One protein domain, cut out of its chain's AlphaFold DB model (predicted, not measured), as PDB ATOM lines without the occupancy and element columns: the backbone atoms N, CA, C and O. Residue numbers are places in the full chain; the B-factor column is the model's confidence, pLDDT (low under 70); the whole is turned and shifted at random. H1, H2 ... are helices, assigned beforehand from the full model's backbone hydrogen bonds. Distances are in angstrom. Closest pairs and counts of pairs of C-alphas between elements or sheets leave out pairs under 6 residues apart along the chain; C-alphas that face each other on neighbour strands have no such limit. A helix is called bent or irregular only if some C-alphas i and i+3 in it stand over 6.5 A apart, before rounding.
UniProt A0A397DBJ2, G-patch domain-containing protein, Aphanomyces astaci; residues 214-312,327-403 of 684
ATOM      1  N   ASN A 214      55.803 -30.500 101.939       90.00
ATOM      2  CA  ASN A 214      57.006 -29.989 102.598       90.00
ATOM      3  C   ASN A 214      57.694 -28.920 101.733       90.00
ATOM      4  O   ASN A 214      58.001 -27.832 102.216       90.00
ATOM      5  N   VAL A 215      57.844 -29.168 100.428       89.19
ATOM      6  CA  VAL A 215      58.390 -28.189  99.472       89.19
ATOM      7  C   VAL A 215      57.493 -26.955  99.354       89.19
ATOM      8  O   VAL A 215      58.001 -25.837  99.342       89.19
ATOM      9  N   ALA A 216      56.166 -27.114  99.323       90.25
ATOM     10  CA  ALA A 216      55.246 -25.975  99.324       90.25
ATOM     11  C   ALA A 216      55.404 -25.116 100.592       90.25
ATOM     12  O   ALA A 216      55.417 -23.886 100.513       90.25
ATOM     13  N   SER A 217      55.610 -25.759 101.745       89.94
ATOM     14  CA  SER A 217      55.881 -25.084 103.017       89.94
ATOM     15  C   SER A 217      57.218 -24.330 102.977       89.94
ATOM     16  O   SER A 217      57.257 -23.153 103.339       89.94
ATOM     17  N   LEU A 218      58.281 -24.943 102.435       88.25
ATOM     18  CA  LEU A 218      59.586 -24.301 102.219       88.25
ATOM     19  C   LEU A 218      59.475 -23.045 101.344       88.25
ATOM     20  O   LEU A 218      59.981 -21.982 101.708       88.25
ATOM     21  N   VAL A 219      58.778 -23.151 100.210       88.94
ATOM     22  CA  VAL A 219      58.559 -22.026  99.291       88.94
ATOM     23  C   VAL A 219      57.781 -20.908  99.980       88.94
ATOM     24  O   VAL A 219      58.170 -19.747  99.870       88.94
ATOM     25  N   SER A 220      56.730 -21.238 100.734       90.00
ATOM     26  CA  SER A 220      55.946 -20.234 101.458       90.00
ATOM     27  C   SER A 220      56.767 -19.511 102.537       90.00
ATOM     28  O   SER A 220      56.652 -18.293 102.687       90.00
ATOM     29  N   GLY A 221      57.668 -20.225 103.228       87.00
ATOM     30  CA  GLY A 221      58.595 -19.642 104.198       87.00
ATOM     31  C   GLY A 221      59.572 -18.662 103.548       87.00
ATOM     32  O   GLY A 221      59.735 -17.540 104.030       87.00
ATOM     33  N   LEU A 222      60.159 -19.036 102.404       86.88
ATOM     34  CA  LEU A 222      61.066 -18.163 101.650       86.88
ATOM     35  C   LEU A 222      60.352 -16.946 101.044       86.88
ATOM     36  O   LEU A 222      60.902 -15.848 101.064       86.88
ATOM     37  N   GLN A 223      59.124 -17.108 100.546       87.44
ATOM     38  CA  GLN A 223      58.309 -15.997 100.037       87.44
ATOM     39  C   GLN A 223      57.939 -15.008 101.144       87.44
ATOM     40  O   GLN A 223      58.015 -13.796 100.941       87.44
ATOM     41  N   THR A 224      57.592 -15.519 102.329       87.06
ATOM     42  CA  THR A 224      57.317 -14.682 103.501       87.06
ATOM     43  C   THR A 224      58.552 -13.865 103.857       87.06
ATOM     44  O   THR A 224      58.460 -12.645 103.971       87.06
ATOM     45  N   LEU A 225      59.726 -14.501 103.916       85.12
ATOM     46  CA  LEU A 225      60.983 -13.793 104.136       85.12
ATOM     47  C   LEU A 225      61.267 -12.745 103.048       85.12
ATOM     48  O   LEU A 225      61.647 -11.619 103.353       85.12
ATOM     49  N   GLN A 226      61.077 -13.073 101.773       85.06
ATOM     50  CA  GLN A 226      61.300 -12.104 100.704       85.06
ATOM     51  C   GLN A 226      60.401 -10.868 100.873       85.06
ATOM     52  O   GLN A 226      60.865  -9.743 100.683       85.06
ATOM     53  N   SER A 227      59.143 -11.062 101.279       83.38
ATOM     54  CA  SER A 227      58.215  -9.957 101.531       83.38
ATOM     55  C   SER A 227      58.601  -9.112 102.753       83.38
ATOM     56  O   SER A 227      58.525  -7.886 102.687       83.38
ATOM     57  N   THR A 228      59.085  -9.722 103.841       80.75
ATOM     58  CA  THR A 228      59.535  -8.975 105.030       80.75
ATOM     59  C   THR A 228      60.809  -8.186 104.743       80.75
ATOM     60  O   THR A 228      60.920  -7.027 105.134       80.75
ATOM     61  N   LEU A 229      61.736  -8.756 103.968       80.06
ATOM     62  CA  LEU A 229      62.946  -8.060 103.527       80.06
ATOM     63  C   LEU A 229      62.650  -6.856 102.623       80.06
ATOM     64  O   LEU A 229      63.346  -5.849 102.707       80.06
ATOM     65  N   GLN A 230      61.625  -6.941 101.771       76.94
ATOM     66  CA  GLN A 230      61.225  -5.831 100.900       76.94
ATOM     67  C   GLN A 230      60.510  -4.702 101.658       76.94
ATOM     68  O   GLN A 230      60.689  -3.539 101.300       76.94
ATOM     69  N   ASN A 231      59.727  -5.033 102.689       70.81
ATOM     70  CA  ASN A 231      58.841  -4.081 103.363       70.81
ATOM     71  C   ASN A 231      59.428  -3.459 104.641       70.81
ATOM     72  O   ASN A 231      59.131  -2.304 104.933       70.81
ATOM     73  N   GLU A 232      60.229  -4.201 105.415       61.62
ATOM     74  CA  GLU A 232      60.560  -3.818 106.800       61.62
ATOM     75  C   GLU A 232      62.046  -3.518 107.033       61.62
ATOM     76  O   GLU A 232      62.385  -2.762 107.945       61.62
ATOM     77  N   PHE A 233      62.952  -4.058 106.212       62.50
ATOM     78  CA  PHE A 233      64.386  -3.994 106.496       62.50
ATOM     79  C   PHE A 233      65.207  -3.415 105.337       62.50
ATOM     80  O   PHE A 233      65.846  -4.130 104.567       62.50
ATOM     81  N   HIS A 234      65.274  -2.088 105.246       60.56
ATOM     82  CA  HIS A 234      66.243  -1.426 104.371       60.56
ATOM     83  C   HIS A 234      67.658  -1.508 104.972       60.56
ATOM     84  O   HIS A 234      68.004  -0.740 105.863       60.56
ATOM     85  N   GLY A 235      68.482  -2.440 104.480       60.94
ATOM     86  CA  GLY A 235      69.947  -2.404 104.633       60.94
ATOM     87  C   GLY A 235      70.511  -2.565 106.052       60.94
ATOM     88  O   GLY A 235      71.650  -2.172 106.282       60.94
ATOM     89  N   ASN A 236      69.750  -3.134 106.990       74.56
ATOM     90  CA  ASN A 236      70.160  -3.304 108.389       74.56
ATOM     91  C   ASN A 236      70.534  -4.757 108.726       74.56
ATOM     92  O   ASN A 236      70.000  -5.694 108.138       74.56
ATOM     93  N   ILE A 237      71.370  -4.947 109.756       78.81
ATOM     94  CA  ILE A 237      71.786  -6.269 110.280       78.81
ATOM     95  C   ILE A 237      70.590  -7.180 110.587       78.81
ATOM     96  O   ILE A 237      70.652  -8.386 110.361       78.81
ATOM     97  N   TRP A 238      69.478  -6.610 111.050       83.38
ATOM     98  CA  TRP A 238      68.248  -7.344 111.356       83.38
ATOM     99  C   TRP A 238      67.684  -8.112 110.149       83.38
ATOM    100  O   TRP A 238      67.151  -9.205 110.322       83.38
ATOM    101  N   ALA A 239      67.877  -7.605 108.924       85.31
ATOM    102  CA  ALA A 239      67.535  -8.328 107.696       85.31
ATOM    103  C   ALA A 239      68.346  -9.622 107.562       85.31
ATOM    104  O   ALA A 239      67.809 -10.683 107.251       85.31
ATOM    105  N   ILE A 240      69.652  -9.535 107.825       86.50
ATOM    106  CA  ILE A 240      70.561 -10.680 107.779       86.50
ATOM    107  C   ILE A 240      70.186 -11.673 108.879       86.50
ATOM    108  O   ILE A 240      70.124 -12.872 108.622       86.50
ATOM    109  N   GLN A 241      69.842 -11.190 110.074       88.75
ATOM    110  CA  GLN A 241      69.343 -12.039 111.154       88.75
ATOM    111  C   GLN A 241      68.063 -12.788 110.772       88.75
ATOM    112  O   GLN A 241      67.944 -13.967 111.094       88.75
ATOM    113  N   ALA A 242      67.130 -12.135 110.076       87.38
ATOM    114  CA  ALA A 242      65.913 -12.772 109.580       87.38
ATOM    115  C   ALA A 242      66.213 -13.846 108.520       87.38
ATOM    116  O   ALA A 242      65.610 -14.919 108.548       87.38
ATOM    117  N   ILE A 243      67.181 -13.600 107.624       87.69
ATOM    118  CA  ILE A 243      67.667 -14.619 106.676       87.69
ATOM    119  C   ILE A 243      68.201 -15.820 107.442       87.69
ATOM    120  O   ILE A 243      67.713 -16.922 107.229       87.69
ATOM    121  N   VAL A 244      69.127 -15.608 108.376       88.88
ATOM    122  CA  VAL A 244      69.752 -16.694 109.140       88.88
ATOM    123  C   VAL A 244      68.729 -17.476 109.968       88.88
ATOM    124  O   VAL A 244      68.732 -18.704 109.956       88.88
ATOM    125  N   SER A 245      67.825 -16.796 110.675       89.62
ATOM    126  CA  SER A 245      66.849 -17.467 111.539       89.62
ATOM    127  C   SER A 245      65.870 -18.323 110.738       89.62
ATOM    128  O   SER A 245      65.587 -19.460 111.117       89.62
ATOM    129  N   THR A 246      65.387 -17.820 109.602       87.44
ATOM    130  CA  THR A 246      64.473 -18.571 108.737       87.44
ATOM    131  C   THR A 246      65.181 -19.715 108.030       87.44
ATOM    132  O   THR A 246      64.640 -20.813 108.022       87.44
ATOM    133  N   THR A 247      66.393 -19.536 107.501       87.19
ATOM    134  CA  THR A 247      67.129 -20.620 106.830       87.19
ATOM    135  C   THR A 247      67.487 -21.741 107.794       87.19
ATOM    136  O   THR A 247      67.317 -22.908 107.445       87.19
ATOM    137  N   VAL A 248      67.888 -21.410 109.026       87.31
ATOM    138  CA  VAL A 248      68.110 -22.401 110.089       87.31
ATOM    139  C   VAL A 248      66.797 -23.099 110.456       87.31
ATOM    140  O   VAL A 248      66.769 -24.322 110.558       87.31
ATOM    141  N   THR A 249      65.686 -22.365 110.574       89.00
ATOM    142  CA  THR A 249      64.363 -22.953 110.859       89.00
ATOM    143  C   THR A 249      63.879 -23.872 109.731       89.00
ATOM    144  O   THR A 249      63.302 -24.928 109.988       89.00
ATOM    145  N   LEU A 250      64.124 -23.519 108.467       87.44
ATOM    146  CA  LEU A 250      63.787 -24.360 107.312       87.44
ATOM    147  C   LEU A 250      64.661 -25.617 107.262       87.44
ATOM    148  O   LEU A 250      64.163 -26.697 106.950       87.44
ATOM    149  N   ARG A 251      65.942 -25.498 107.627       85.75
ATOM    150  CA  ARG A 251      66.854 -26.639 107.735       85.75
ATOM    151  C   ARG A 251      66.432 -27.615 108.835       85.75
ATOM    152  O   ARG A 251      66.514 -28.820 108.615       85.75
ATOM    153  N   THR A 252      65.985 -27.122 109.992       85.94
ATOM    154  CA  THR A 252      65.541 -27.979 111.106       85.94
ATOM    155  C   THR A 252      64.176 -28.613 110.859       85.94
ATOM    156  O   THR A 252      63.953 -29.745 111.278       85.94
ATOM    157  N   SER A 253      63.269 -27.919 110.169       86.69
ATOM    158  CA  SER A 253      61.921 -28.430 109.884       86.69
ATOM    159  C   SER A 253      61.857 -29.405 108.704       86.69
ATOM    160  O   SER A 253      61.076 -30.353 108.762       86.69
ATOM    161  N   PHE A 254      62.677 -29.221 107.661       86.25
ATOM    162  CA  PHE A 254      62.618 -30.023 106.428       86.25
ATOM    163  C   PHE A 254      64.018 -30.427 105.917       86.25
ATOM    164  O   PHE A 254      64.448 -29.967 104.856       86.25
ATOM    165  N   PRO A 255      64.773 -31.278 106.639       83.31
ATOM    166  CA  PRO A 255      66.181 -31.543 106.334       83.31
ATOM    167  C   PRO A 255      66.402 -32.234 104.978       83.31
ATOM    168  O   PRO A 255      67.328 -31.867 104.252       83.31
ATOM    169  N   THR A 256      65.548 -33.199 104.626       82.12
ATOM    170  CA  THR A 256      65.639 -34.006 103.399       82.12
ATOM    171  C   THR A 256      65.393 -33.180 102.142       82.12
ATOM    172  O   THR A 256      66.164 -33.230 101.185       82.12
ATOM    173  N   GLU A 257      64.342 -32.368 102.152       85.38
ATOM    174  CA  GLU A 257      63.950 -31.506 101.043       85.38
ATOM    175  C   GLU A 257      64.904 -30.314 100.907       85.38
ATOM    176  O   GLU A 257      65.222 -29.907  99.789       85.38
ATOM    177  N   PHE A 258      65.413 -29.785 102.026       84.19
ATOM    178  CA  PHE A 258      66.385 -28.691 102.038       84.19
ATOM    179  C   PHE A 258      67.683 -29.063 101.305       84.19
ATOM    180  O   PHE A 258      68.184 -28.276 100.497       84.19
ATOM    181  N   GLU A 259      68.209 -30.269 101.550       82.88
ATOM    182  CA  GLU A 259      69.392 -30.792 100.856       82.88
ATOM    183  C   GLU A 259      69.088 -31.162  99.402       82.88
ATOM    184  O   GLU A 259      69.835 -30.767  98.503       82.88
ATOM    185  N   ALA A 260      67.971 -31.859  99.152       83.31
ATOM    186  CA  ALA A 260      67.576 -32.281  97.807       83.31
ATOM    187  C   ALA A 260      67.417 -31.092  96.845       83.31
ATOM    188  O   ALA A 260      67.848 -31.160  95.692       83.31
ATOM    189  N   HIS A 261      66.846 -29.983  97.328       83.38
ATOM    190  CA  HIS A 261      66.623 -28.769  96.541       83.38
ATOM    191  C   HIS A 261      67.711 -27.702  96.701       83.38
ATOM    192  O   HIS A 261      67.609 -26.647  96.079       83.38
ATOM    193  N   ARG A 262      68.762 -27.966  97.491       82.75
ATOM    194  CA  ARG A 262      69.898 -27.052  97.716       82.75
ATOM    195  C   ARG A 262      69.469 -25.637  98.106       82.75
ATOM    196  O   ARG A 262      69.998 -24.648  97.605       82.75
ATOM    197  N   VAL A 263      68.532 -25.537  99.043       83.69
ATOM    198  CA  VAL A 263      67.958 -24.252  99.485       83.69
ATOM    199  C   VAL A 263      69.031 -23.275  99.996       83.69
ATOM    200  O   VAL A 263      68.873 -22.062  99.886       83.69
ATOM    201  N   ILE A 264      70.174 -23.788 100.463       83.75
ATOM    202  CA  ILE A 264      71.338 -22.987 100.866       83.75
ATOM    203  C   ILE A 264      71.871 -22.057  99.758       83.75
ATOM    204  O   ILE A 264      72.381 -20.980 100.056       83.75
ATOM    205  N   ASP A 265      71.697 -22.414  98.480       83.44
ATOM    206  CA  ASP A 265      72.138 -21.604  97.334       83.44
ATOM    207  C   ASP A 265      71.308 -20.323  97.151       83.44
ATOM    208  O   ASP A 265      71.697 -19.422  96.408       83.44
ATOM    209  N   VAL A 266      70.170 -20.214  97.841       84.94
ATOM    210  CA  VAL A 266      69.337 -19.007  97.847       84.94
ATOM    211  C   VAL A 266      69.952 -17.926  98.744       84.94
ATOM    212  O   VAL A 266      69.764 -16.735  98.486       84.94
ATOM    213  N   VAL A 267      70.752 -18.301  99.750       86.00
ATOM    214  CA  VAL A 267      71.328 -17.368 100.735       86.00
ATOM    215  C   VAL A 267      72.136 -16.241 100.079       86.00
ATOM    216  O   VAL A 267      71.887 -15.085 100.422       86.00
ATOM    217  N   PRO A 268      73.022 -16.487  99.092       86.75
ATOM    218  CA  PRO A 268      73.725 -15.411  98.396       86.75
ATOM    219  C   PRO A 268      72.808 -14.432  97.678       86.75
ATOM    220  O   PRO A 268      73.062 -13.235  97.708       86.75
ATOM    221  N   SER A 269      71.726 -14.916  97.065       86.44
ATOM    222  CA  SER A 269      70.805 -14.054  96.316       86.44
ATOM    223  C   SER A 269      70.056 -13.063  97.214       86.44
ATOM    224  O   SER A 269      69.777 -11.943  96.794       86.44
ATOM    225  N   LEU A 270      69.789 -13.453  98.464       85.12
ATOM    226  CA  LEU A 270      69.098 -12.628  99.456       85.12
ATOM    227  C   LEU A 270      70.076 -11.787 100.288       85.12
ATOM    228  O   LEU A 270      69.811 -10.623 100.578       85.12
ATOM    229  N   GLY A 271      71.218 -12.369 100.657       85.69
ATOM    230  CA  GLY A 271      72.223 -11.733 101.502       85.69
ATOM    231  C   GLY A 271      73.100 -10.728 100.758       85.69
ATOM    232  O   GLY A 271      73.427  -9.682 101.316       85.69
ATOM    233  N   LEU A 272      73.464 -10.990  99.498       88.56
ATOM    234  CA  LEU A 272      74.402 -10.139  98.758       88.56
ATOM    235  C   LEU A 272      73.906  -8.693  98.570       88.56
ATOM    236  O   LEU A 272      74.691  -7.788  98.846       88.56
ATOM    237  N   PRO A 273      72.643  -8.425  98.175       88.00
ATOM    238  CA  PRO A 273      72.147  -7.052  98.046       88.00
ATOM    239  C   PRO A 273      72.179  -6.279  99.371       88.00
ATOM    240  O   PRO A 273      72.497  -5.091  99.387       88.00
ATOM    241  N   LEU A 274      71.901  -6.955 100.493       86.81
ATOM    242  CA  LEU A 274      71.944  -6.361 101.831       86.81
ATOM    243  C   LEU A 274      73.380  -6.042 102.249       86.81
ATOM    244  O   LEU A 274      73.663  -4.925 102.679       86.81
ATOM    245  N   LEU A 275      74.302  -6.988 102.051       88.88
ATOM    246  CA  LEU A 275      75.727  -6.782 102.309       88.88
ATOM    247  C   LEU A 275      76.301  -5.663 101.433       88.88
ATOM    248  O   LEU A 275      77.092  -4.860 101.918       88.88
ATOM    249  N   GLN A 276      75.888  -5.565 100.167       89.44
ATOM    250  CA  GLN A 276      76.288  -4.480  99.269       89.44
ATOM    251  C   GLN A 276      75.732  -3.123  99.716       89.44
ATOM    252  O   GLN A 276      76.455  -2.127  99.655       89.44
ATOM    253  N   ALA A 277      74.488  -3.069 100.204       86.44
ATOM    254  CA  ALA A 277      73.914  -1.854 100.777       86.44
ATOM    255  C   ALA A 277      74.690  -1.411 102.030       86.44
ATOM    256  O   ALA A 277      75.124  -0.261 102.100       86.44
ATOM    257  N   MET A 278      74.981  -2.328 102.957       85.44
ATOM    258  CA  MET A 278      75.790  -2.044 104.153       85.44
ATOM    259  C   MET A 278      77.225  -1.621 103.795       85.44
ATOM    260  O   MET A 278      77.751  -0.634 104.317       85.44
ATOM    261  N   ALA A 279      77.850  -2.309 102.835       86.75
ATOM    262  CA  ALA A 279      79.175  -1.964 102.326       86.75
ATOM    263  C   ALA A 279      79.188  -0.622 101.571       86.75
ATOM    264  O   ALA A 279      80.239  -0.001 101.428       86.75
ATOM    265  N   SER A 280      78.039  -0.148 101.074       86.00
ATOM    266  CA  SER A 280      77.940   1.153 100.408       86.00
ATOM    267  C   SER A 280      78.026   2.329 101.383       86.00
ATOM    268  O   SER A 280      78.627   3.343 101.025       86.00
ATOM    269  N   SER A 281      77.500   2.167 102.602       84.19
ATOM    270  CA  SER A 281      77.586   3.153 103.688       84.19
ATOM    271  C   SER A 281      78.919   3.140 104.437       84.19
ATOM    272  O   SER A 281      79.238   4.095 105.144       84.19
ATOM    273  N   TRP A 282      79.705   2.071 104.302       87.00
ATOM    274  CA  TRP A 282      80.982   1.922 104.989       87.00
ATOM    275  C   TRP A 282      82.141   2.555 104.204       87.00
ATOM    276  O   TRP A 282      82.272   2.373 102.991       87.00
ATOM    277  N   HIS A 283      83.019   3.273 104.910       84.00
ATOM    278  CA  HIS A 283      84.284   3.758 104.366       84.00
ATOM    279  C   HIS A 283      85.427   2.793 104.743       84.00
ATOM    280  O   HIS A 283      85.785   2.740 105.917       84.00
ATOM    281  N   PRO A 284      86.083   2.104 103.785       83.50
ATOM    282  CA  PRO A 284      87.027   1.025 104.099       83.50
ATOM    283  C   PRO A 284      88.211   1.411 104.997       83.50
ATOM    284  O   PRO A 284      88.653   0.606 105.797       83.50
ATOM    285  N   LEU A 285      88.717   2.644 104.922       84.75
ATOM    286  CA  LEU A 285      89.860   3.078 105.751       84.75
ATOM    287  C   LEU A 285      89.479   3.499 107.182       84.75
ATOM    288  O   LEU A 285      90.311   4.062 107.889       84.75
ATOM    289  N   ARG A 286      88.218   3.315 107.592       84.38
ATOM    290  CA  ARG A 286      87.744   3.647 108.939       84.38
ATOM    291  C   ARG A 286      87.033   2.452 109.557       84.38
ATOM    292  O   ARG A 286      86.092   1.898 108.981       84.38
ATOM    293  N   VAL A 287      87.491   2.061 110.742       81.75
ATOM    294  CA  VAL A 287      86.849   1.028 111.558       81.75
ATOM    295  C   VAL A 287      85.827   1.719 112.460       81.75
ATOM    296  O   VAL A 287      86.072   1.968 113.635       81.75
ATOM    297  N   ASP A 288      84.696   2.084 111.860       84.25
ATOM    298  CA  ASP A 288      83.579   2.745 112.540       84.25
ATOM    299  C   ASP A 288      82.514   1.711 112.966       84.25
ATOM    300  O   ASP A 288      82.612   0.524 112.647       84.25
ATOM    301  N   ALA A 289      81.447   2.149 113.646       83.62
ATOM    302  CA  ALA A 289      80.326   1.273 114.020       83.62
ATOM    303  C   ALA A 289      79.739   0.513 112.809       83.62
ATOM    304  O   ALA A 289      79.485  -0.685 112.898       83.62
ATOM    305  N   SER A 290      79.657   1.164 111.643       83.25
ATOM    306  CA  SER A 290      79.210   0.537 110.389       83.25
ATOM    307  C   SER A 290      80.128  -0.592 109.903       83.25
ATOM    308  O   SER A 290      79.655  -1.539 109.276       83.25
ATOM    309  N   ALA A 291      81.429  -0.531 110.209       85.44
ATOM    310  CA  ALA A 291      82.365  -1.614 109.921       85.44
ATOM    311  C   ALA A 291      82.051  -2.829 110.804       85.44
ATOM    312  O   ALA A 291      81.964  -3.957 110.322       85.44
ATOM    313  N   MET A 292      81.823  -2.599 112.098       87.38
ATOM    314  CA  MET A 292      81.480  -3.666 113.042       87.38
ATOM    315  C   MET A 292      80.150  -4.330 112.685       87.38
ATOM    316  O   MET A 292      80.058  -5.558 112.720       87.38
ATOM    317  N   ASP A 293      79.172  -3.539 112.249       87.12
ATOM    318  CA  ASP A 293      77.883  -4.032 111.777       87.12
ATOM    319  C   ASP A 293      78.027  -4.920 110.534       87.12
ATOM    320  O   ASP A 293      77.461  -6.013 110.462       87.12
ATOM    321  N   LEU A 294      78.850  -4.487 109.573       87.88
ATOM    322  CA  LEU A 294      79.177  -5.254 108.372       87.88
ATOM    323  C   LEU A 294      79.852  -6.585 108.722       87.88
ATOM    324  O   LEU A 294      79.435  -7.636 108.232       87.88
ATOM    325  N   ARG A 295      80.853  -6.565 109.614       90.06
ATOM    326  CA  ARG A 295      81.519  -7.780 110.114       90.06
ATOM    327  C   ARG A 295      80.534  -8.719 110.805       90.06
ATOM    328  O   ARG A 295      80.615  -9.929 110.599       90.06
ATOM    329  N   GLY A 296      79.618  -8.175 111.607       88.94
ATOM    330  CA  GLY A 296      78.538  -8.932 112.235       88.94
ATOM    331  C   GLY A 296      77.691  -9.659 111.194       88.94
ATOM    332  O   GLY A 296      77.541 -10.875 111.278       88.94
ATOM    333  N   GLY A 297      77.237  -8.950 110.157       88.44
ATOM    334  CA  GLY A 297      76.460  -9.530 109.058       88.44
ATOM    335  C   GLY A 297      77.175 -10.678 108.335       88.44
ATOM    336  O   GLY A 297      76.581 -11.735 108.119       88.44
ATOM    337  N   PHE A 298      78.463 -10.516 108.015       91.25
ATOM    338  CA  PHE A 298      79.262 -11.592 107.415       91.25
ATOM    339  C   PHE A 298      79.411 -12.798 108.341       91.25
ATOM    340  O   PHE A 298      79.206 -13.925 107.893       91.25
ATOM    341  N   ARG A 299      79.709 -12.576 109.626       91.00
ATOM    342  CA  ARG A 299      79.856 -13.665 110.598       91.00
ATOM    343  C   ARG A 299      78.555 -14.450 110.765       91.00
ATOM    344  O   ARG A 299      78.590 -15.673 110.753       91.00
ATOM    345  N   MET A 300      77.413 -13.769 110.844       90.38
ATOM    346  CA  MET A 300      76.106 -14.425 110.955       90.38
ATOM    347  C   MET A 300      75.804 -15.314 109.744       90.38
ATOM    348  O   MET A 300      75.318 -16.433 109.897       90.38
ATOM    349  N   LEU A 301      76.123 -14.848 108.532       88.69
ATOM    350  CA  LEU A 301      75.972 -15.660 107.324       88.69
ATOM    351  C   LEU A 301      76.964 -16.824 107.292       88.69
ATOM    352  O   LEU A 301      76.584 -17.920 106.897       88.69
ATOM    353  N   GLN A 302      78.202 -16.621 107.740       88.69
ATOM    354  CA  GLN A 302      79.191 -17.693 107.854       88.69
ATOM    355  C   GLN A 302      78.715 -18.787 108.821       88.69
ATOM    356  O   GLN A 302      78.698 -19.961 108.460       88.69
ATOM    357  N   GLU A 303      78.249 -18.408 110.013       86.31
ATOM    358  CA  GLU A 303      77.670 -19.325 111.001       86.31
ATOM    359  C   GLU A 303      76.439 -20.059 110.442       86.31
ATOM    360  O   GLU A 303      76.293 -21.267 110.626       86.31
ATOM    361  N   CYS A 304      75.581 -19.367 109.688       86.12
ATOM    362  CA  CYS A 304      74.446 -19.979 108.999       86.12
ATOM    363  C   CYS A 304      74.875 -21.025 107.964       86.12
ATOM    364  O   CYS A 304      74.287 -22.104 107.890       86.12
ATOM    365  N   LEU A 305      75.882 -20.720 107.142       85.38
ATOM    366  CA  LEU A 305      76.380 -21.648 106.129       85.38
ATOM    367  C   LEU A 305      76.989 -22.894 106.787       85.38
ATOM    368  O   LEU A 305      76.711 -24.006 106.345       85.38
ATOM    369  N   VAL A 306      77.742 -22.724 107.878       83.44
ATOM    370  CA  VAL A 306      78.322 -23.839 108.644       83.44
ATOM    371  C   VAL A 306      77.226 -24.698 109.282       83.44
ATOM    372  O   VAL A 306      77.225 -25.914 109.112       83.44
ATOM    373  N   THR A 307      76.253 -24.088 109.963       81.56
ATOM    374  CA  THR A 307      75.154 -24.812 110.634       81.56
ATOM    375  C   THR A 307      74.225 -25.534 109.660       81.56
ATOM    376  O   THR A 307      73.769 -26.636 109.953       81.56
ATOM    377  N   CYS A 308      73.961 -24.962 108.483       77.88
ATOM    378  CA  CYS A 308      73.078 -25.585 107.498       77.88
ATOM    379  C   CYS A 308      73.740 -26.741 106.734       77.88
ATOM    380  O   CYS A 308      73.033 -27.622 106.245       77.88
ATOM    381  N   VAL A 309      75.073 -26.739 106.625       68.19
ATOM    382  CA  VAL A 309      75.856 -27.739 105.882       68.19
ATOM    383  C   VAL A 309      76.450 -28.818 106.797       68.19
ATOM    384  O   VAL A 309      76.769 -29.911 106.321       68.19
ATOM    385  N   ALA A 310      76.558 -28.563 108.105       58.84
ATOM    386  CA  ALA A 310      76.966 -29.571 109.074       58.84
ATOM    387  C   ALA A 310      76.010 -30.787 109.025       58.84
ATOM    388  O   ALA A 310      74.785 -30.617 109.085       58.84
ATOM    389  N   PRO A 311      76.535 -32.019 108.883       56.19
ATOM    390  CA  PRO A 311      75.703 -33.210 108.921       56.19
ATOM    391  C   PRO A 311      75.161 -33.399 110.341       56.19
ATOM    392  O   PRO A 311      75.933 -33.435 111.297       56.19
ATOM    393  N   LEU A 312      73.839 -33.546 110.468       53.31
ATOM    394  CA  LEU A 312      73.221 -34.116 111.667       53.31
ATOM    395  C   LEU A 312      73.841 -35.507 111.899       53.31
ATOM    396  O   LEU A 312      73.996 -36.277 110.951       53.31
ATOM    397  N   SER A 327      80.781 -31.003 100.230       51.03
ATOM    398  CA  SER A 327      79.972 -30.218 101.186       51.03
ATOM    399  C   SER A 327      80.811 -29.245 102.021       51.03
ATOM    400  O   SER A 327      80.379 -28.118 102.271       51.03
ATOM    401  N   THR A 328      82.034 -29.628 102.397       54.81
ATOM    402  CA  THR A 328      82.954 -28.767 103.154       54.81
ATOM    403  C   THR A 328      83.496 -27.621 102.303       54.81
ATOM    404  O   THR A 328      83.530 -26.490 102.754       54.81
ATOM    405  N   ASN A 329      83.797 -27.854 101.026       68.06
ATOM    406  CA  ASN A 329      84.248 -26.777 100.139       68.06
ATOM    407  C   ASN A 329      83.117 -25.840  99.684       68.06
ATOM    408  O   ASN A 329      83.377 -24.707  99.279       68.06
ATOM    409  N   ARG A 330      81.853 -26.282  99.708       74.00
ATOM    410  CA  ARG A 330      80.743 -25.490  99.158       74.00
ATOM    411  C   ARG A 330      80.411 -24.268 100.004       74.00
ATOM    412  O   ARG A 330      80.198 -23.196  99.442       74.00
ATOM    413  N   HIS A 331      80.339 -24.415 101.327       79.69
ATOM    414  CA  HIS A 331      80.048 -23.273 102.198       79.69
ATOM    415  C   HIS A 331      81.151 -22.214 102.100       79.69
ATOM    416  O   HIS A 331      80.839 -21.030 101.988       79.69
ATOM    417  N   ASP A 332      82.410 -22.649 102.013       82.88
ATOM    418  CA  ASP A 332      83.563 -21.773 101.809       82.88
ATOM    419  C   ASP A 332      83.522 -21.063 100.451       82.88
ATOM    420  O   ASP A 332      83.758 -19.861 100.386       82.88
ATOM    421  N   GLN A 333      83.146 -21.752  99.367       84.75
ATOM    422  CA  GLN A 333      82.980 -21.132  98.043       84.75
ATOM    423  C   GLN A 333      81.849 -20.099  98.017       84.75
ATOM    424  O   GLN A 333      81.992 -19.027  97.422       84.75
ATOM    425  N   ILE A 334      80.718 -20.411  98.656       85.94
ATOM    426  CA  ILE A 334      79.583 -19.493  98.764       85.94
ATOM    427  C   ILE A 334      79.989 -18.248  99.563       85.94
ATOM    428  O   ILE A 334      79.687 -17.122  99.160       85.94
ATOM    429  N   TYR A 335      80.702 -18.443 100.672       89.75
ATOM    430  CA  TYR A 335      81.195 -17.352 101.497       89.75
ATOM    431  C   TYR A 335      82.261 -16.510 100.775       89.75
ATOM    432  O   TYR A 335      82.148 -15.284 100.758       89.75
ATOM    433  N   ASP A 336      83.231 -17.133 100.093       89.19
ATOM    434  CA  ASP A 336      84.224 -16.432  99.262       89.19
ATOM    435  C   ASP A 336      83.537 -15.572  98.198       89.19
ATOM    436  O   ASP A 336      83.882 -14.403  98.020       89.19
ATOM    437  N   HIS A 337      82.501 -16.108  97.544       89.69
ATOM    438  CA  HIS A 337      81.720 -15.365  96.563       89.69
ATOM    439  C   HIS A 337      81.025 -14.142  97.180       89.69
ATOM    440  O   HIS A 337      81.123 -13.045  96.627       89.69
ATOM    441  N   LEU A 338      80.364 -14.301  98.333       89.94
ATOM    442  CA  LEU A 338      79.709 -13.202  99.050       89.94
ATOM    443  C   LEU A 338      80.697 -12.084  99.401       89.94
ATOM    444  O   LEU A 338      80.451 -10.913  99.102       89.94
ATOM    445  N   VAL A 339      81.831 -12.451  99.995       91.69
ATOM    446  CA  VAL A 339      82.880 -11.510 100.399       91.69
ATOM    447  C   VAL A 339      83.466 -10.799  99.175       91.69
ATOM    448  O   VAL A 339      83.565  -9.568  99.157       91.69
ATOM    449  N   ARG A 340      83.787 -11.547  98.115       90.88
ATOM    450  CA  ARG A 340      84.368 -11.013  96.878       90.88
ATOM    451  C   ARG A 340      83.438 -10.025  96.181       90.88
ATOM    452  O   ARG A 340      83.901  -8.987  95.720       90.88
ATOM    453  N   GLN A 341      82.142 -10.317  96.101       90.56
ATOM    454  CA  GLN A 341      81.182  -9.460  95.397       90.56
ATOM    455  C   GLN A 341      80.767  -8.223  96.202       90.56
ATOM    456  O   GLN A 341      80.476  -7.179  95.616       90.56
ATOM    457  N   ALA A 342      80.727  -8.311  97.534       89.69
ATOM    458  CA  ALA A 342      80.318  -7.192  98.381       89.69
ATOM    459  C   ALA A 342      81.480  -6.256  98.752       89.69
ATOM    460  O   ALA A 342      81.319  -5.036  98.708       89.69
ATOM    461  N   LEU A 343      82.650  -6.802  99.110       90.62
ATOM    462  CA  LEU A 343      83.739  -6.018  99.704       90.62
ATOM    463  C   LEU A 343      84.824  -5.621  98.710       90.62
ATOM    464  O   LEU A 343      85.305  -4.486  98.762       90.62
ATOM    465  N   LEU A 344      85.221  -6.527  97.807       89.81
ATOM    466  CA  LEU A 344      86.407  -6.323  96.969       89.81
ATOM    467  C   LEU A 344      86.337  -5.025  96.142       89.81
ATOM    468  O   LEU A 344      87.296  -4.260  96.205       89.81
ATOM    469  N   PRO A 345      85.229  -4.671  95.454       90.19
ATOM    470  CA  PRO A 345      85.173  -3.430  94.674       90.19
ATOM    471  C   PRO A 345      85.385  -2.170  95.527       90.19
ATOM    472  O   PRO A 345      86.039  -1.217  95.095       90.19
ATOM    473  N   LYS A 346      84.856  -2.163  96.758       89.19
ATOM    474  CA  LYS A 346      84.958  -1.035  97.693       89.19
ATOM    475  C   LYS A 346      86.356  -0.927  98.285       89.19
ATOM    476  O   LYS A 346      86.931   0.160  98.262       89.19
ATOM    477  N   ILE A 347      86.910  -2.047  98.752       90.69
ATOM    478  CA  ILE A 347      88.276  -2.120  99.278       90.69
ATOM    479  C   ILE A 347      89.258  -1.687  98.197       90.69
ATOM    480  O   ILE A 347      90.054  -0.789  98.431       90.69
ATOM    481  N   VAL A 348      89.151  -2.243  96.989       90.38
ATOM    482  CA  VAL A 348      90.025  -1.891  95.869       90.38
ATOM    483  C   VAL A 348      89.895  -0.409  95.531       90.38
ATOM    484  O   VAL A 348      90.910   0.272  95.413       90.38
ATOM    485  N   SER A 349      88.683   0.147  95.443       90.31
ATOM    486  CA  SER A 349      88.515   1.587  95.197       90.31
ATOM    487  C   SER A 349      89.132   2.462  96.296       90.31
ATOM    488  O   SER A 349      89.668   3.524  95.979       90.31
ATOM    489  N   ALA A 350      89.046   2.064  97.566       88.81
ATOM    490  CA  ALA A 350      89.653   2.800  98.673       88.81
ATOM    491  C   ALA A 350      91.182   2.662  98.669       88.81
ATOM    492  O   ALA A 350      91.888   3.660  98.793       88.81
ATOM    493  N   LEU A 351      91.689   1.454  98.414       88.62
ATOM    494  CA  LEU A 351      93.112   1.160  98.275       88.62
ATOM    495  C   LEU A 351      93.752   1.853  97.080       88.62
ATOM    496  O   LEU A 351      94.957   2.016  97.111       88.62
ATOM    497  N   HIS A 352      93.011   2.274  96.052       87.44
ATOM    498  CA  HIS A 352      93.557   3.121  94.982       87.44
ATOM    499  C   HIS A 352      93.657   4.600  95.386       87.44
ATOM    500  O   HIS A 352      94.519   5.310  94.878       87.44
ATOM    501  N   ARG A 353      92.787   5.072  96.289       87.25
ATOM    502  CA  ARG A 353      92.742   6.472  96.757       87.25
ATOM    503  C   ARG A 353      93.578   6.728  98.009       87.25
ATOM    504  O   ARG A 353      93.842   7.880  98.326       87.25
ATOM    505  N   TRP A 354      93.946   5.671  98.728       88.44
ATOM    506  CA  TRP A 354      94.752   5.735  99.945       88.44
ATOM    507  C   TRP A 354      96.106   6.415  99.698       88.44
ATOM    508  O   TRP A 354      96.693   6.258  98.626       88.44
ATOM    509  N   ASP A 355      96.617   7.143 100.684       83.56
ATOM    510  CA  ASP A 355      97.969   7.686 100.641       83.56
ATOM    511  C   ASP A 355      98.948   6.767 101.376       83.56
ATOM    512  O   ASP A 355      98.803   6.513 102.571       83.56
ATOM    513  N   VAL A 356      99.963   6.299 100.651       84.62
ATOM    514  CA  VAL A 356     100.908   5.270 101.099       84.62
ATOM    515  C   VAL A 356     101.717   5.711 102.322       84.62
ATOM    516  O   VAL A 356     102.039   4.882 103.170       84.62
ATOM    517  N   GLN A 357     101.988   7.012 102.451       81.00
ATOM    518  CA  GLN A 357     102.737   7.568 103.583       81.00
ATOM    519  C   GLN A 357     101.961   7.451 104.906       81.00
ATOM    520  O   GLN A 357     102.549   7.384 105.982       81.00
ATOM    521  N   THR A 358     100.629   7.354 104.841       83.19
ATOM    522  CA  THR A 358      99.764   7.132 106.006       83.19
ATOM    523  C   THR A 358      99.466   5.641 106.192       83.19
ATOM    524  O   THR A 358      98.397   5.149 105.835       83.19
ATOM    525  N   ALA A 359     100.411   4.893 106.765       82.56
ATOM    526  CA  ALA A 359     100.266   3.450 106.993       82.56
ATOM    527  C   ALA A 359      99.119   3.026 107.957       82.56
ATOM    528  O   ALA A 359      98.392   2.088 107.613       82.56
ATOM    529  N   PRO A 360      98.874   3.689 109.112       86.06
ATOM    530  CA  PRO A 360      97.999   3.147 110.165       86.06
ATOM    531  C   PRO A 360      96.555   2.799 109.744       86.06
ATOM    532  O   PRO A 360      96.087   1.718 110.101       86.06
ATOM    533  N   PRO A 361      95.833   3.632 108.963       85.44
ATOM    534  CA  PRO A 361      94.447   3.338 108.577       85.44
ATOM    535  C   PRO A 361      94.304   2.079 107.715       85.44
ATOM    536  O   PRO A 361      93.334   1.333 107.841       85.44
ATOM    537  N   CYS A 362      95.271   1.832 106.830       88.56
ATOM    538  CA  CYS A 362      95.263   0.653 105.974       88.56
ATOM    539  C   CYS A 362      95.690  -0.611 106.722       88.56
ATOM    540  O   CYS A 362      95.109  -1.666 106.484       88.56
ATOM    541  N   LEU A 363      96.653  -0.512 107.640       89.44
ATOM    542  CA  LEU A 363      97.037  -1.635 108.501       89.44
ATOM    543  C   LEU A 363      95.846  -2.086 109.360       89.44
ATOM    544  O   LEU A 363      95.492  -3.264 109.341       89.44
ATOM    545  N   ALA A 364      95.137  -1.134 109.980       89.19
ATOM    546  CA  ALA A 364      93.915  -1.405 110.738       89.19
ATOM    547  C   ALA A 364      92.818  -2.060 109.877       89.19
ATOM    548  O   ALA A 364      92.119  -2.961 110.340       89.19
ATOM    549  N   LEU A 365      92.679  -1.657 108.605       90.50
ATOM    550  CA  LEU A 365      91.776  -2.318 107.660       90.50
ATOM    551  C   LEU A 365      92.193  -3.776 107.405       90.50
ATOM    552  O   LEU A 365      91.341  -4.659 107.442       90.50
ATOM    553  N   ILE A 366      93.473  -4.057 107.156       91.19
ATOM    554  CA  ILE A 366      93.943  -5.430 106.904       91.19
ATOM    555  C   ILE A 366      93.728  -6.322 108.133       91.19
ATOM    556  O   ILE A 366      93.240  -7.445 107.991       91.19
ATOM    557  N   GLU A 367      94.018  -5.829 109.337       91.12
ATOM    558  CA  GLU A 367      93.730  -6.541 110.590       91.12
ATOM    559  C   GLU A 367      92.234  -6.801 110.777       91.12
ATOM    560  O   GLU A 367      91.824  -7.911 111.124       91.12
ATOM    561  N   PHE A 368      91.405  -5.800 110.484       91.06
ATOM    562  CA  PHE A 368      89.957  -5.931 110.530       91.06
ATOM    563  C   PHE A 368      89.445  -6.997 109.545       91.06
ATOM    564  O   PHE A 368      88.630  -7.842 109.927       91.06
ATOM    565  N   LEU A 369      89.959  -7.015 108.307       90.94
ATOM    566  CA  LEU A 369      89.594  -8.007 107.290       90.94
ATOM    567  C   LEU A 369      90.017  -9.420 107.698       90.94
ATOM    568  O   LEU A 369      89.215 -10.341 107.561       90.94
ATOM    569  N   ARG A 370      91.206  -9.606 108.287       90.44
ATOM    570  CA  ARG A 370      91.650 -10.917 108.814       90.44
ATOM    571  C   ARG A 370      90.680 -11.519 109.833       90.44
ATOM    572  O   ARG A 370      90.657 -12.729 110.017       90.44
ATOM    573  N   GLY A 371      89.859 -10.693 110.480       89.38
ATOM    574  CA  GLY A 371      88.888 -11.136 111.472       89.38
ATOM    575  C   GLY A 371      87.631 -11.825 110.926       89.38
ATOM    576  O   GLY A 371      86.823 -12.249 111.759       89.38
ATOM    577  N   PHE A 372      87.410 -11.868 109.604       89.94
ATOM    578  CA  PHE A 372      86.250 -12.535 108.980       89.94
ATOM    579  C   PHE A 372      86.414 -12.885 107.483       89.94
ATOM    580  O   PHE A 372      85.645 -13.689 106.967       89.94
ATOM    581  N   VAL A 373      87.375 -12.304 106.762       90.94
ATOM    582  CA  VAL A 373      87.650 -12.588 105.341       90.94
ATOM    583  C   VAL A 373      88.609 -13.782 105.211       90.94
ATOM    584  O   VAL A 373      89.544 -13.881 106.009       90.94
ATOM    585  N   PRO A 374      88.446 -14.669 104.205       89.12
ATOM    586  CA  PRO A 374      89.378 -15.774 103.975       89.12
ATOM    587  C   PRO A 374      90.828 -15.304 103.775       89.12
ATOM    588  O   PRO A 374      91.078 -14.344 103.041       89.12
ATOM    589  N   ALA A 375      91.793 -16.018 104.371       88.50
ATOM    590  CA  ALA A 375      93.215 -15.646 104.357       88.50
ATOM    591  C   ALA A 375      93.774 -15.455 102.934       88.50
ATOM    592  O   ALA A 375      94.383 -14.427 102.646       88.50
ATOM    593  N   VAL A 376      93.440 -16.370 102.018       88.25
ATOM    594  CA  VAL A 376      93.842 -16.318 100.600       88.25
ATOM    595  C   VAL A 376      93.382 -15.022  99.926       88.25
ATOM    596  O   VAL A 376      94.086 -14.447  99.095       88.25
ATOM    597  N   MET A 377      92.199 -14.515 100.286       89.06
ATOM    598  CA  MET A 377      91.705 -13.261  99.724       89.06
ATOM    599  C   MET A 377      92.469 -12.061 100.290       89.06
ATOM    600  O   MET A 377      92.813 -11.160  99.527       89.06
ATOM    601  N   VAL A 378      92.786 -12.055 101.587       91.88
ATOM    602  CA  VAL A 378      93.610 -10.999 102.199       91.88
ATOM    603  C   VAL A 378      95.005 -10.969 101.572       91.88
ATOM    604  O   VAL A 378      95.464  -9.901 101.170       91.88
ATOM    605  N   GLU A 379      95.642 -12.126 101.389       90.56
ATOM    606  CA  GLU A 379      96.918 -12.253 100.673       90.56
ATOM    607  C   GLU A 379      96.811 -11.745  99.231       90.56
ATOM    608  O   GLU A 379      97.677 -11.004  98.763       90.56
ATOM    609  N   SER A 380      95.713 -12.054  98.532       89.62
ATOM    610  CA  SER A 380      95.480 -11.549  97.174       89.62
ATOM    611  C   SER A 380      95.328 -10.023  97.127       89.62
ATOM    612  O   SER A 380      95.757  -9.393  96.161       89.62
ATOM    613  N   ILE A 381      94.756  -9.407  98.165       90.81
ATOM    614  CA  ILE A 381      94.633  -7.948  98.273       90.81
ATOM    615  C   ILE A 381      96.006  -7.322  98.541       90.81
ATOM    616  O   ILE A 381      96.374  -6.334  97.901       90.81
ATOM    617  N   LEU A 382      96.783  -7.916  99.449       91.50
ATOM    618  CA  LEU A 382      98.132  -7.467  99.783       91.50
ATOM    619  C   LEU A 382      99.067  -7.534  98.566       91.50
ATOM    620  O   LEU A 382      99.713  -6.543  98.233       91.50
ATOM    621  N   THR A 383      99.085  -8.662  97.860       90.50
ATOM    622  CA  THR A 383      99.967  -8.900  96.705       90.50
ATOM    623  C   THR A 383      99.556  -8.118  95.454       90.50
ATOM    624  O   THR A 383     100.415  -7.537  94.800       90.50
ATOM    625  N   ASN A 384      98.260  -8.040  95.126       90.62
ATOM    626  CA  ASN A 384      97.815  -7.419  93.869       90.62
ATOM    627  C   ASN A 384      97.515  -5.918  93.975       90.62
ATOM    628  O   ASN A 384      97.547  -5.225  92.958       90.62
ATOM    629  N   HIS A 385      97.194  -5.398  95.166       89.94
ATOM    630  CA  HIS A 385      96.775  -4.000  95.323       89.94
ATOM    631  C   HIS A 385      97.687  -3.183  96.234       89.94
ATOM    632  O   HIS A 385      97.980  -2.037  95.901       89.94
ATOM    633  N   VAL A 386      98.158  -3.734  97.355       91.50
ATOM    634  CA  VAL A 386      99.015  -2.978  98.285       91.50
ATOM    635  C   VAL A 386     100.466  -2.963  97.803       91.50
ATOM    636  O   VAL A 386     101.046  -1.889  97.648       91.50
ATOM    637  N   LEU A 387     101.039  -4.130  97.496       91.06
ATOM    638  CA  LEU A 387     102.442  -4.277  97.108       91.06
ATOM    639  C   LEU A 387     102.839  -3.413  95.893       91.06
ATOM    640  O   LEU A 387     103.839  -2.695  96.000       91.06
ATOM    641  N   PRO A 388     102.069  -3.355  94.784       91.12
ATOM    642  CA  PRO A 388     102.430  -2.509  93.646       91.12
ATOM    643  C   PRO A 388     102.410  -1.018  93.994       91.12
ATOM    644  O   PRO A 388     103.192  -0.241  93.447       91.12
ATOM    645  N   ARG A 389     101.541  -0.603  94.927       90.12
ATOM    646  CA  ARG A 389     101.484   0.787  95.393       90.12
ATOM    647  C   ARG A 389     102.653   1.134  96.299       90.12
ATOM    648  O   ARG A 389     103.216   2.211  96.126       90.12
ATOM    649  N   LEU A 390     103.059   0.224  97.189       90.62
ATOM    650  CA  LEU A 390     104.287   0.377  97.975       90.62
ATOM    651  C   LEU A 390     105.496   0.512  97.042       90.62
ATOM    652  O   LEU A 390     106.237   1.484  97.135       90.62
ATOM    653  N   GLN A 391     105.643  -0.392  96.069       91.06
ATOM    654  CA  GLN A 391     106.722  -0.321  95.077       91.06
ATOM    655  C   GLN A 391     106.706   0.996  94.294       91.06
ATOM    656  O   GLN A 391     107.754   1.612  94.096       91.06
ATOM    657  N   HIS A 392     105.531   1.444  93.847       90.44
ATOM    658  CA  HIS A 392     105.391   2.704  93.126       90.44
ATOM    659  C   HIS A 392     105.781   3.904  93.999       90.44
ATOM    660  O   HIS A 392     106.563   4.736  93.545       90.44
ATOM    661  N   ALA A 393     105.301   3.973  95.243       87.62
ATOM    662  CA  ALA A 393     105.625   5.051  96.173       87.62
ATOM    663  C   ALA A 393     107.127   5.109  96.480       87.62
ATOM    664  O   ALA A 393     107.720   6.181  96.408       87.62
ATOM    665  N   VAL A 394     107.765   3.955  96.717       89.06
ATOM    666  CA  VAL A 394     109.218   3.886  96.914       89.06
ATOM    667  C   VAL A 394     109.947   4.399  95.664       89.06
ATOM    668  O   VAL A 394     110.811   5.261  95.783       89.06
ATOM    669  N   ARG A 395     109.572   3.961  94.449       87.81
ATOM    670  CA  ARG A 395     110.223   4.392  93.189       87.81
ATOM    671  C   ARG A 395     110.148   5.897  92.919       87.81
ATOM    672  O   ARG A 395     111.069   6.418  92.292       87.81
ATOM    673  N   HIS A 396     109.091   6.570  93.362       84.56
ATOM    674  CA  HIS A 396     108.882   8.010  93.142       84.56
ATOM    675  C   HIS A 396     109.359   8.868  94.321       84.56
ATOM    676  O   HIS A 396     109.140  10.078  94.338       84.56
ATOM    677  N   CYS A 397     110.013   8.253  95.307       81.44
ATOM    678  CA  CYS A 397     110.661   8.964  96.392       81.44
ATOM    679  C   CYS A 397     111.949   9.628  95.871       81.44
ATOM    680  O   CYS A 397     112.986   8.976  95.730       81.44
ATOM    681  N   ASP A 398     111.851  10.914  95.520       68.44
ATOM    682  CA  ASP A 398     112.931  11.672  94.870       68.44
ATOM    683  C   ASP A 398     113.645  12.657  95.816       68.44
ATOM    684  O   ASP A 398     114.788  13.046  95.553       68.44
ATOM    685  N   ARG A 399     113.001  13.095  96.909       69.94
ATOM    686  CA  ARG A 399     113.573  14.084  97.841       69.94
ATOM    687  C   ARG A 399     114.256  13.399  99.018       69.94
ATOM    688  O   ARG A 399     113.764  12.405  99.527       69.94
ATOM    689  N   VAL A 400     115.348  13.990  99.504       68.69
ATOM    690  CA  VAL A 400     116.095  13.478 100.671       68.69
ATOM    691  C   VAL A 400     115.203  13.390 101.918       68.69
ATOM    692  O   VAL A 400     115.194  12.357 102.573       68.69
ATOM    693  N   ALA A 401     114.360  14.399 102.163       69.31
ATOM    694  CA  ALA A 401     113.404  14.399 103.276       69.31
ATOM    695  C   ALA A 401     112.360  13.268 103.186       69.31
ATOM    696  O   ALA A 401     111.982  12.687 104.197       69.31
ATOM    697  N   ASP A 402     111.923  12.914 101.973       71.69
ATOM    698  CA  ASP A 402     110.976  11.810 101.776       71.69
ATOM    699  C   ASP A 402     111.666  10.454 102.034       71.69
ATOM    700  O   ASP A 402     111.021   9.487 102.441       71.69
ATOM    701  N   VAL A 403     112.986  10.393 101.815       73.81
ATOM    702  CA  VAL A 403     113.829   9.199 101.967       73.81
ATOM    703  C   VAL A 403     114.149   8.903 103.430       73.81
ATOM    704  O   VAL A 403     114.188   7.735 103.823       73.81
TER     705      VAL A 403
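AT A GLANCE: This is residues 214 to 312 and 327 to 403 of the 684 residues of the protein "G-patch domain-containing protein" of Aphanomyces astaci (UniProt A0A397DBJ2). The chain winds back and forth as a loose solenoid of helices, stacked along the longest axis in two layers: H1, H4, H6, H7 and H9 run roughly one way in one layer, and H2, H5 and H8 run back in the other. Short H3 is at one end of the first hairpin, H1 and H2, and residues 395 to 401 stick out at the far end, leading into H10. The printed part has 176 residues with ten named helices, H1 to H10 in order, and no named strand; the class is all helix. The whole is loose, with a radius of gyration of the C-alphas of 19.6 A, and a rod of 73 by 33 by 18 A.

IN THESE COORDINATES: H5, residues 289 to 309, is 30.5 A long and starts with C-alpha 289 at (80.326, 1.273, 114.020). H9, residues 375 to 395, is 28.6 A long, with a kink of 27 degrees near residue 382. H1, residues 214 to 231, is 26.0 A long and starts at (57.006, -29.989, 102.598); H2, residues 237 to 253, is 24.3 A long, and H6, residues 327 to 342, 23.2 A. H3 is residues 255 to 260, H7 344 to 353, H8 359 to 370, and H10 400 to 403, ending at (113.829, 9.199, 101.967). H4, residues 263 to 281, was assigned as one helix by its hydrogen bonds but is bent: C-alphas 270 and 273 are 6.5 A apart. Its arms are H4a, residues 263 to 270, and H4b, residues 273 to 281.

HOW THE PARTS SIT: H5 touches H2, the same way at a shallow tilt of 9 degrees; their closest C-alphas, Val 244 and Cys 304, are 5.7 A apart. H5 touches H6, opposite ways at 24 degrees, closest at Leu 305 and His 331, 5.6 A. H4b and H5 form a hairpin, closest at Met 278 and Leu 294, 6.3 A. H1 and H2 form another, closest at Leu 229 and Ala 239, 6.2 A. H3 is close to H2 but not clearly touching, at Arg 251 and Phe 258, 6.1 A. H6 and H7 meet only through their link. H9 touches H7, closest at Leu 351 and His 385, 7.0 A. H8 and H9, a hairpin, only just touch, with 3 pairs of C-alphas within 8 A. H9 and H10 are apart. Every O i to N i+4 pair is within hydrogen-bond range in H1, H2, H3, H4b, H5, H7 and H8, but 10 of 12 in H6, 14 of 17 in H9 and 1 of 4 in H4a, which has 4 of 5 O i to N i+3 pairs; H10 is too short for an i+4 pair.

THE WHOLE: The C-alphas farthest apart, Asn 214 and Val 400, are 73.4 A apart. Residues 313 to 326 are not printed, and C-alphas 312 and 327 are 13.1 A apart across this cut. Of the links printed whole, H4 to H5 is short and the others are tight. Residues 232 to 235, 309 to 312, 327 to 329 and 398 to 401 include those with pLDDT under 70; the mean of the printed part is 84.6.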